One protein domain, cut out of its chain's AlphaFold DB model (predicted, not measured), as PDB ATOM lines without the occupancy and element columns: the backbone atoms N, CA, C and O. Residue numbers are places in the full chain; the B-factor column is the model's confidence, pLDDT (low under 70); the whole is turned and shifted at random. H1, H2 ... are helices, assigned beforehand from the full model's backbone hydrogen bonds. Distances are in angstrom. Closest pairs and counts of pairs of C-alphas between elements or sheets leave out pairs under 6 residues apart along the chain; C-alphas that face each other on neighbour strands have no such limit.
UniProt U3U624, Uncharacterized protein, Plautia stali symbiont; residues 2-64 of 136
ATOM      1  N   VAL A   2     -14.821 -46.227 -16.131       79.12
ATOM      2  CA  VAL A   2     -13.396 -46.463 -15.784       79.12
ATOM      3  C   VAL A   2     -13.153 -47.560 -14.742       79.12
ATOM      4  O   VAL A   2     -12.030 -48.025 -14.610       79.12
ATOM      5  N   ALA A   3     -14.189 -48.016 -14.031       75.69
ATOM      6  CA  ALA A   3     -14.057 -49.043 -12.993       75.69
ATOM      7  C   ALA A   3     -13.339 -50.338 -13.440       75.69
ATOM      8  O   ALA A   3     -12.495 -50.813 -12.687       75.69
ATOM      9  N   PRO A   4     -13.564 -50.880 -14.657       79.31
ATOM     10  CA  PRO A   4     -12.830 -52.063 -15.122       79.31
ATOM     11  C   PRO A   4     -11.328 -51.833 -15.350       79.31
ATOM     12  O   PRO A   4     -10.592 -52.790 -15.557       79.31
ATOM     13  N   LEU A   5     -10.881 -50.574 -15.370       81.69
ATOM     14  CA  LEU A   5      -9.495 -50.183 -15.625       81.69
ATOM     15  C   LEU A   5      -8.721 -49.881 -14.330       81.69
ATOM     16  O   LEU A   5      -7.561 -49.485 -14.393       81.69
ATOM     17  N   VAL A   6      -9.361 -50.020 -13.165       80.06
ATOM     18  CA  VAL A   6      -8.747 -49.763 -11.858       80.06
ATOM     19  C   VAL A   6      -7.621 -50.768 -11.604       80.06
ATOM     20  O   VAL A   6      -7.820 -51.976 -11.712       80.06
ATOM     21  N   GLN A   7      -6.452 -50.264 -11.214       75.44
ATOM     22  CA  GLN A   7      -5.297 -51.058 -10.796       75.44
ATOM     23  C   GLN A   7      -4.928 -50.664  -9.366       75.44
ATOM     24  O   GLN A   7      -4.848 -49.479  -9.048       75.44
ATOM     25  N   ASP A   8      -4.774 -51.646  -8.475       76.88
ATOM     26  CA  ASP A   8      -4.444 -51.424  -7.058       76.88
ATOM     27  C   ASP A   8      -5.357 -50.393  -6.356       76.88
ATOM     28  O   ASP A   8      -4.923 -49.571  -5.546       76.88
ATOM     29  N   GLY A   9      -6.649 -50.408  -6.706       72.75
ATOM     30  CA  GLY A   9      -7.662 -49.510  -6.143       72.75
ATOM     31  C   GLY A   9      -7.611 -48.070  -6.665       72.75
ATOM     32  O   GLY A   9      -8.327 -47.215  -6.145       72.75
ATOM     33  N   LYS A  10      -6.793 -47.771  -7.684       74.69
ATOM     34  CA  LYS A  10      -6.701 -46.441  -8.298       74.69
ATOM     35  C   LYS A  10      -6.825 -46.511  -9.817       74.69
ATOM     36  O   LYS A  10      -6.313 -47.409 -10.472       74.69
ATOM     37  N   PHE A  11      -7.507 -45.524 -10.385       83.31
ATOM     38  CA  PHE A  11      -7.494 -45.266 -11.829       83.31
ATOM     39  C   PHE A  11      -6.949 -43.864 -12.108       83.31
ATOM     40  O   PHE A  11      -6.046 -43.687 -12.918       83.31
ATOM     41  N   PHE A  12      -7.451 -42.865 -11.378       87.44
ATOM     42  CA  PHE A  12      -6.941 -41.499 -11.438       87.44
ATOM     43  C   PHE A  12      -5.804 -41.288 -10.439       87.44
ATOM     44  O   PHE A  12      -5.866 -41.765  -9.306       87.44
ATOM     45  N   ALA A  13      -4.797 -40.506 -10.835       89.31
ATOM     46  CA  ALA A  13      -3.736 -40.078  -9.925       89.31
ATOM     47  C   ALA A  13      -4.277 -39.176  -8.799       89.31
ATOM     48  O   ALA A  13      -3.842 -39.291  -7.654       89.31
ATOM     49  N   THR A  14      -5.240 -38.299  -9.115       89.38
ATOM     50  CA  THR A  14      -5.889 -37.383  -8.163       89.38
ATOM     51  C   THR A  14      -7.323 -37.057  -8.578       89.38
ATOM     52  O   THR A  14      -7.583 -36.884  -9.768       89.38
ATOM     53  N   THR A  15      -8.205 -36.851  -7.599       89.12
ATOM     54  CA  THR A  15      -9.569 -36.320  -7.781       89.12
ATOM     55  C   THR A  15      -9.667 -34.934  -7.139       89.12
ATOM     56  O   THR A  15      -9.028 -34.678  -6.118       89.12
ATOM     57  N   ARG A  16     -10.425 -34.009  -7.744       90.38
ATOM     58  CA  ARG A  16     -10.604 -32.637  -7.238       90.38
ATOM     59  C   ARG A  16     -12.057 -32.195  -7.332       90.38
ATOM     60  O   ARG A  16     -12.678 -32.315  -8.386       90.38
ATOM     61  N   PHE A  17     -12.548 -31.567  -6.270       93.31
ATOM     62  CA  PHE A  17     -13.831 -30.877  -6.272       93.31
ATOM     63  C   PHE A  17     -13.668 -29.428  -6.713       93.31
ATOM     64  O   PHE A  17     -13.167 -28.587  -5.974       93.31
ATOM     65  N   SER A  18     -14.121 -29.131  -7.927       95.19
ATOM     66  CA  SER A  18     -14.070 -27.783  -8.501       95.19
ATOM     67  C   SER A  18     -15.156 -26.840  -7.966       95.19
ATOM     68  O   SER A  18     -15.140 -25.659  -8.279       95.19
ATOM     69  N   GLY A  19     -16.160 -27.348  -7.246       95.38
ATOM     70  CA  GLY A  19     -17.293 -26.564  -6.739       95.38
ATOM     71  C   GLY A  19     -18.361 -26.182  -7.775       95.38
ATOM     72  O   GLY A  19     -19.449 -25.769  -7.384       95.38
ATOM     73  N   SER A  20     -18.115 -26.322  -9.086       97.00
ATOM     74  CA  SER A  20     -19.154 -26.172 -10.123       97.00
ATOM     75  C   SER A  20     -18.722 -26.752 -11.472       97.00
ATOM     76  O   SER A  20     -17.539 -26.755 -11.808       97.00
ATOM     77  N   HIS A  21     -19.683 -27.126 -12.318       97.38
ATOM     78  CA  HIS A  21     -19.400 -27.602 -13.679       97.38
ATOM     79  C   HIS A  21     -18.583 -26.607 -14.521       97.38
ATOM     80  O   HIS A  21     -17.666 -27.009 -15.235       97.38
ATOM     81  N   ARG A  22     -18.854 -25.295 -14.417       97.06
ATOM     82  CA  ARG A  22     -18.065 -24.281 -15.144       97.06
ATOM     83  C   ARG A  22     -16.627 -24.189 -14.641       97.06
ATOM     84  O   ARG A  22     -15.726 -24.010 -15.457       97.06
ATOM     85  N   GLN A  23     -16.406 -24.336 -13.332       97.81
ATOM     86  CA  GLN A  23     -15.056 -24.392 -12.763       97.81
ATOM     87  C   GLN A  23     -14.323 -25.666 -13.201       97.81
ATOM     88  O   GLN A  23     -13.149 -25.583 -13.550       97.81
ATOM     89  N   SER A  24     -15.010 -26.811 -13.302       97.94
ATOM     90  CA  SER A  24     -14.424 -28.025 -13.895       97.94
ATOM     91  C   SER A  24     -13.978 -27.799 -15.343       97.94
ATOM     92  O   SER A  24     -12.853 -28.132 -15.696       97.94
ATOM     93  N   LEU A  25     -14.821 -27.177 -16.177       97.94
ATOM     94  CA  LEU A  25     -14.462 -26.843 -17.561       97.94
ATOM     95  C   LEU A  25     -13.297 -25.845 -17.630       97.94
ATOM     96  O   LEU A  25     -12.431 -25.970 -18.491       97.94
ATOM     97  N   ALA A  26     -13.246 -24.866 -16.724       96.88
ATOM     98  CA  ALA A  26     -12.119 -23.942 -16.633       96.88
ATOM     99  C   ALA A  26     -10.812 -24.662 -16.275       96.88
ATOM    100  O   ALA A  26      -9.786 -24.371 -16.885       96.88
ATOM    101  N   ALA A  27     -10.858 -25.630 -15.355       97.38
ATOM    102  CA  ALA A  27      -9.707 -26.456 -15.005       97.38
ATOM    103  C   ALA A  27      -9.217 -27.294 -16.198       97.38
ATOM    104  O   ALA A  27      -8.010 -27.343 -16.427       97.38
ATOM    105  N   LEU A  28     -10.126 -27.872 -16.999       97.25
ATOM    106  CA  LEU A  28      -9.762 -28.570 -18.242       97.25
ATOM    107  C   LEU A  28      -9.037 -27.634 -19.219       97.25
ATOM    108  O   LEU A  28      -7.939 -27.937 -19.677       97.25
ATOM    109  N   ARG A  29      -9.608 -26.453 -19.497       96.31
ATOM    110  CA  ARG A  29      -9.008 -25.475 -20.425       96.31
ATOM    111  C   ARG A  29      -7.657 -24.942 -19.943       96.31
ATOM    112  O   ARG A  29      -6.821 -24.577 -20.760       96.31
ATOM    113  N   ALA A  30      -7.451 -24.885 -18.628       95.88
ATOM    114  CA  ALA A  30      -6.193 -24.471 -18.014       95.88
ATOM    115  C   ALA A  30      -5.158 -25.608 -17.896       95.88
ATOM    116  O   ALA A  30      -4.082 -25.377 -17.350       95.88
ATOM    117  N   GLY A  31      -5.474 -26.830 -18.349       95.56
ATOM    118  CA  GLY A  31      -4.596 -27.997 -18.208       95.56
ATOM    119  C   GLY A  31      -4.407 -28.457 -16.757       95.56
ATOM    120  O   GLY A  31      -3.409 -29.087 -16.427       95.56
ATOM    121  N   GLN A  32      -5.335 -28.106 -15.864       96.31
ATOM    122  CA  GLN A  32      -5.292 -28.456 -14.439       96.31
ATOM    123  C   GLN A  32      -6.060 -29.745 -14.113       96.31
ATOM    124  O   GLN A  32      -6.020 -30.205 -12.968       96.31
ATOM    125  N   ALA A  33      -6.786 -30.285 -15.089       96.69
ATOM    126  CA  ALA A  33      -7.478 -31.560 -15.036       96.69
ATOM    127  C   ALA A  33      -7.518 -32.162 -16.446       96.69
ATOM    128  O   ALA A  33      -7.611 -31.423 -17.425       96.69
ATOM    129  N   ASP A  34      -7.500 -33.490 -16.528       95.69
ATOM    130  CA  ASP A  34      -7.582 -34.212 -17.803       95.69
ATOM    131  C   ASP A  34      -9.030 -34.573 -18.164       95.69
ATOM    132  O   ASP A  34      -9.383 -34.697 -19.336       95.69
ATOM    133  N   LEU A  35      -9.886 -34.748 -17.149       95.62
ATOM    134  CA  LEU A  35     -11.269 -35.206 -17.277       95.62
ATOM    135  C   LEU A  35     -12.184 -34.509 -16.266       95.62
ATOM    136  O   LEU A  35     -11.767 -34.162 -15.162       95.62
ATOM    137  N   ALA A  36     -13.451 -34.326 -16.641       96.31
ATOM    138  CA  ALA A  36     -14.489 -33.819 -15.752       96.31
ATOM    139  C   ALA A  36     -15.862 -34.411 -16.092       96.31
ATOM    140  O   ALA A  36     -16.208 -34.555 -17.261       96.31
ATOM    141  N   ALA A  37     -16.664 -34.681 -15.061       94.81
ATOM    142  CA  ALA A  37     -18.083 -34.988 -15.207       94.81
ATOM    143  C   ALA A  37     -18.897 -33.685 -15.224       94.81
ATOM    144  O   ALA A  37     -18.786 -32.854 -14.315       94.81
ATOM    145  N   ILE A  38     -19.701 -33.492 -16.269       97.12
ATOM    146  CA  ILE A  38     -20.477 -32.272 -16.503       97.12
ATOM    147  C   ILE A  38     -21.942 -32.644 -16.698       97.12
ATOM    148  O   ILE A  38     -22.254 -33.506 -17.513       97.12
ATOM    149  N   ASP A  39     -22.831 -31.970 -15.969       95.06
ATOM    150  CA  ASP A  39     -24.274 -32.081 -16.164       95.06
ATOM    151  C   ASP A  39     -24.674 -31.687 -17.599       95.06
ATOM    152  O   ASP A  39     -24.229 -30.664 -18.137       95.06
ATOM    153  N   CYS A  40     -25.527 -32.499 -18.225       94.62
ATOM    154  CA  CYS A  40     -25.872 -32.361 -19.638       94.62
ATOM    155  C   CYS A  40     -26.689 -31.091 -19.925       94.62
ATOM    156  O   CYS A  40     -26.526 -30.486 -20.989       94.62
ATOM    157  N   ILE A  41     -27.504 -30.626 -18.969       94.94
ATOM    158  CA  ILE A  41     -28.250 -29.369 -19.098       94.94
ATOM    159  C   ILE A  41     -27.289 -28.183 -19.042       94.94
ATOM    160  O   ILE A  41     -27.347 -27.296 -19.897       94.94
ATOM    161  N   THR A  42     -26.338 -28.198 -18.109       96.31
ATOM    162  CA  THR A  42     -25.272 -27.195 -18.027       96.31
ATOM    163  C   THR A  42     -24.459 -27.142 -19.318       96.31
ATOM    164  O   THR A  42     -24.225 -26.053 -19.848       96.31
ATOM    165  N   TRP A  43     -24.070 -28.296 -19.866       97.38
ATOM    166  CA  TRP A  43     -23.384 -28.370 -21.158       97.38
ATOM    167  C   TRP A  43     -24.220 -27.749 -22.286       97.38
ATOM    168  O   TRP A  43     -23.723 -26.912 -23.044       97.38
ATOM    169  N   ALA A  44     -25.504 -28.104 -22.386       97.00
ATOM    170  CA  ALA A  44     -26.400 -27.579 -23.412       97.00
ATOM    171  C   ALA A  44     -26.597 -26.056 -23.301       97.00
ATOM    172  O   ALA A  44     -26.564 -25.355 -24.319       97.00
ATOM    173  N   LEU A  45     -26.738 -25.529 -22.081       97.50
ATOM    174  CA  LEU A  45     -26.836 -24.092 -21.815       97.50
ATOM    175  C   LEU A  45     -25.543 -23.355 -22.185       97.50
ATOM    176  O   LEU A  45     -25.601 -22.306 -22.828       97.50
ATOM    177  N   LEU A  46     -24.376 -23.906 -21.841       97.94
ATOM    178  CA  LEU A  46     -23.087 -23.331 -22.233       97.94
ATOM    179  C   LEU A  46     -22.915 -23.335 -23.748       97.94
ATOM    180  O   LEU A  46     -22.542 -22.316 -24.314       97.94
ATOM    181  N   ARG A  47     -23.275 -24.423 -24.433       97.56
ATOM    182  CA  ARG A  47     -23.226 -24.476 -25.899       97.56
ATOM    183  C   ARG A  47     -24.098 -23.396 -26.542       97.56
ATOM    184  O   ARG A  47     -23.697 -22.811 -27.542       97.56
ATOM    185  N   LYS A  48     -25.275 -23.126 -25.970       97.56
ATOM    186  CA  LYS A  48     -26.222 -22.128 -26.486       97.56
ATOM    187  C   LYS A  48     -25.774 -20.689 -26.227       97.56
ATOM    188  O   LYS A  48     -25.890 -19.855 -27.116       97.56
ATOM    189  N   TYR A  49     -25.295 -20.391 -25.020       97.94
ATOM    190  CA  TYR A  49     -25.081 -19.008 -24.572       97.94
ATOM    191  C   TYR A  49     -23.615 -18.599 -24.433       97.94
ATOM    192  O   TYR A  49     -23.318 -17.405 -24.414       97.94
ATOM    193  N   ARG A  50     -22.702 -19.560 -24.282       97.50
ATOM    194  CA  ARG A  50     -21.271 -19.358 -24.007       97.50
ATOM    195  C   ARG A  50     -20.392 -20.417 -24.702       97.50
ATOM    196  O   ARG A  50     -19.566 -21.042 -24.033       97.50
ATOM    197  N   PRO A  51     -20.531 -20.649 -26.022       97.50
ATOM    198  CA  PRO A  51     -19.812 -21.724 -26.718       97.50
ATOM    199  C   PRO A  51     -18.283 -21.624 -26.597       97.50
ATOM    200  O   PRO A  51     -17.597 -22.641 -26.635       97.50
ATOM    201  N   GLN A  52     -17.737 -20.424 -26.383       97.06
ATOM    202  CA  GLN A  52     -16.317 -20.204 -26.105       97.06
ATOM    203  C   GLN A  52     -15.823 -20.932 -24.843       97.06
ATOM    204  O   GLN A  52     -14.667 -21.333 -24.781       97.06
ATOM    205  N   GLU A  53     -16.691 -21.159 -23.850       96.81
ATOM    206  CA  GLU A  53     -16.347 -21.931 -22.649       96.81
ATOM    207  C   GLU A  53     -16.211 -23.439 -22.954       96.81
ATOM    208  O   GLU A  53     -15.707 -24.191 -22.126       96.81
ATOM    209  N   LEU A  54     -16.605 -23.899 -24.141       97.44
ATOM    210  CA  LEU A  54     -16.467 -25.295 -24.573       97.44
ATOM    211  C   LEU A  54     -15.344 -25.490 -25.605       97.44
ATOM    212  O   LEU A  54     -15.184 -26.578 -26.150       97.44
ATOM    213  N   GLN A  55     -14.552 -24.455 -25.892       95.88
ATOM    214  CA  GLN A  55     -13.419 -24.585 -26.805       95.88
ATOM    215  C   GLN A  55     -12.330 -25.481 -26.213       95.88
ATOM    216  O   GLN A  55     -11.985 -25.366 -25.037       95.88
ATOM    217  N   GLY A  56     -11.778 -26.358 -27.052       94.75
ATOM    218  CA  GLY A  56     -10.684 -27.254 -26.672       94.75
ATOM    219  C   GLY A  56     -11.093 -28.423 -25.771       94.75
ATOM    220  O   GLY A  56     -10.221 -29.172 -25.348       94.75
ATOM    221  N   VAL A  57     -12.388 -28.605 -25.493       96.44
ATOM    222  CA  VAL A  57     -12.909 -29.778 -24.779       96.44
ATOM    223  C   VAL A  57     -13.810 -30.607 -25.691       96.44
ATOM    224  O   VAL A  57     -14.455 -30.081 -26.598       96.44
ATOM    225  N   ALA A  58     -13.868 -31.912 -25.441       95.88
ATOM    226  CA  ALA A  58     -14.713 -32.846 -26.174       95.88
ATOM    227  C   ALA A  58     -15.415 -33.802 -25.204       95.88
ATOM    228  O   ALA A  58     -14.880 -34.135 -24.146       95.88
ATOM    229  N   ILE A  59     -16.613 -34.252 -25.578       96.81
ATOM    230  CA  ILE A  59     -17.317 -35.317 -24.862       96.81
ATOM    231  C   ILE A  59     -16.674 -36.645 -25.264       96.81
ATOM    232  O   ILE A  59     -16.625 -36.968 -26.449       96.81
ATOM    233  N   ILE A  60     -16.201 -37.412 -24.281       95.44
ATOM    234  CA  ILE A  60     -15.599 -38.741 -24.499       95.44
ATOM    235  C   ILE A  60     -16.499 -39.899 -24.040       95.44
ATOM    236  O   ILE A  60     -16.131 -41.063 -24.172       95.44
ATOM    237  N   GLY A  61     -17.661 -39.584 -23.472       94.44
ATOM    238  CA  GLY A  61     -18.659 -40.548 -23.029       94.44
ATOM    239  C   GLY A  61     -19.787 -39.869 -22.261       94.44
ATOM    240  O   GLY A  61     -19.643 -38.735 -21.800       94.44
ATOM    241  N   GLU A  62     -20.903 -40.576 -22.130       93.69
ATOM    242  CA  GLU A  62     -22.116 -40.111 -21.460       93.69
ATOM    243  C   GLU A  62     -22.604 -41.188 -20.487       93.69
ATOM    244  O   GLU A  62     -22.437 -42.388 -20.721       93.69
ATOM    245  N   THR A  63     -23.190 -40.761 -19.371       89.69
ATOM    246  CA  THR A  63     -23.918 -41.660 -18.472       89.69
ATOM    247  C   THR A  63     -25.321 -41.918 -19.028       89.69
ATOM    248  O   THR A  63     -25.818 -41.102 -19.810       89.69
ATOM    249  N   PRO A  64     -26.005 -43.003 -18.622       90.00
ATOM    250  CA  PRO A  64     -27.425 -43.152 -18.915       90.00
ATOM    251  C   PRO A  64     -28.233 -41.961 -18.378       90.00
ATOM    252  O   PRO A  64     -27.787 -41.231 -17.487       90.00
TER     253      PRO A  64
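This is residues 2 to 64 of the 136 residues of an uncharacterized protein of Plautia stali symbiont (UniProt U3U624). The model has little regular structure: three short helices, H1, H2 and H3, gather with loops at one end of its long axis, and the first stretch reaches away from them, with residues 4 to 10 sticking out at the other end. The printed part has 63 residues, with 23 in the named helices and no named strand; the class is all helix. It is elongated, 42 by 27 by 20 A, and only just loose, close to compact, with a radius of gyration of the C-alphas of 12.9 A.

Residues 2 to 20 hold no named element. H1, residues 21 to 29, begins at C-alpha 21 (-19.400, -27.602, -13.679) and is 12.6 A long. H2, residues 40 to 49, is 14.3 A long. H3, residues 51 to 54, ends at C-alpha 54 (-16.467, -25.295, -24.573).

H1 and H2 are close but not clearly touching, with closest C-alphas, of His 21 and Thr 42, 7.3 A apart; their lines are only just about perpendicular, at 71 degrees. H1 and H3 only just touch, with 3 pairs of C-alphas within 8 A, the closest Leu 25 and Glu 53 at 7.3 A. H2 and H3 only just touch, and only at the corner by their tight link; the C-alphas of Leu 46 and Glu 53 are closest, 6.9 A. In H1 and H2 every O i to N i+4 pair is within hydrogen-bond range; H3 is too short for one.

The C-alphas farthest apart, of Asp 8 and Tyr 49, are 42.2 A apart. The printed part has no cut, and no printed residue is under 70 in pLDDT.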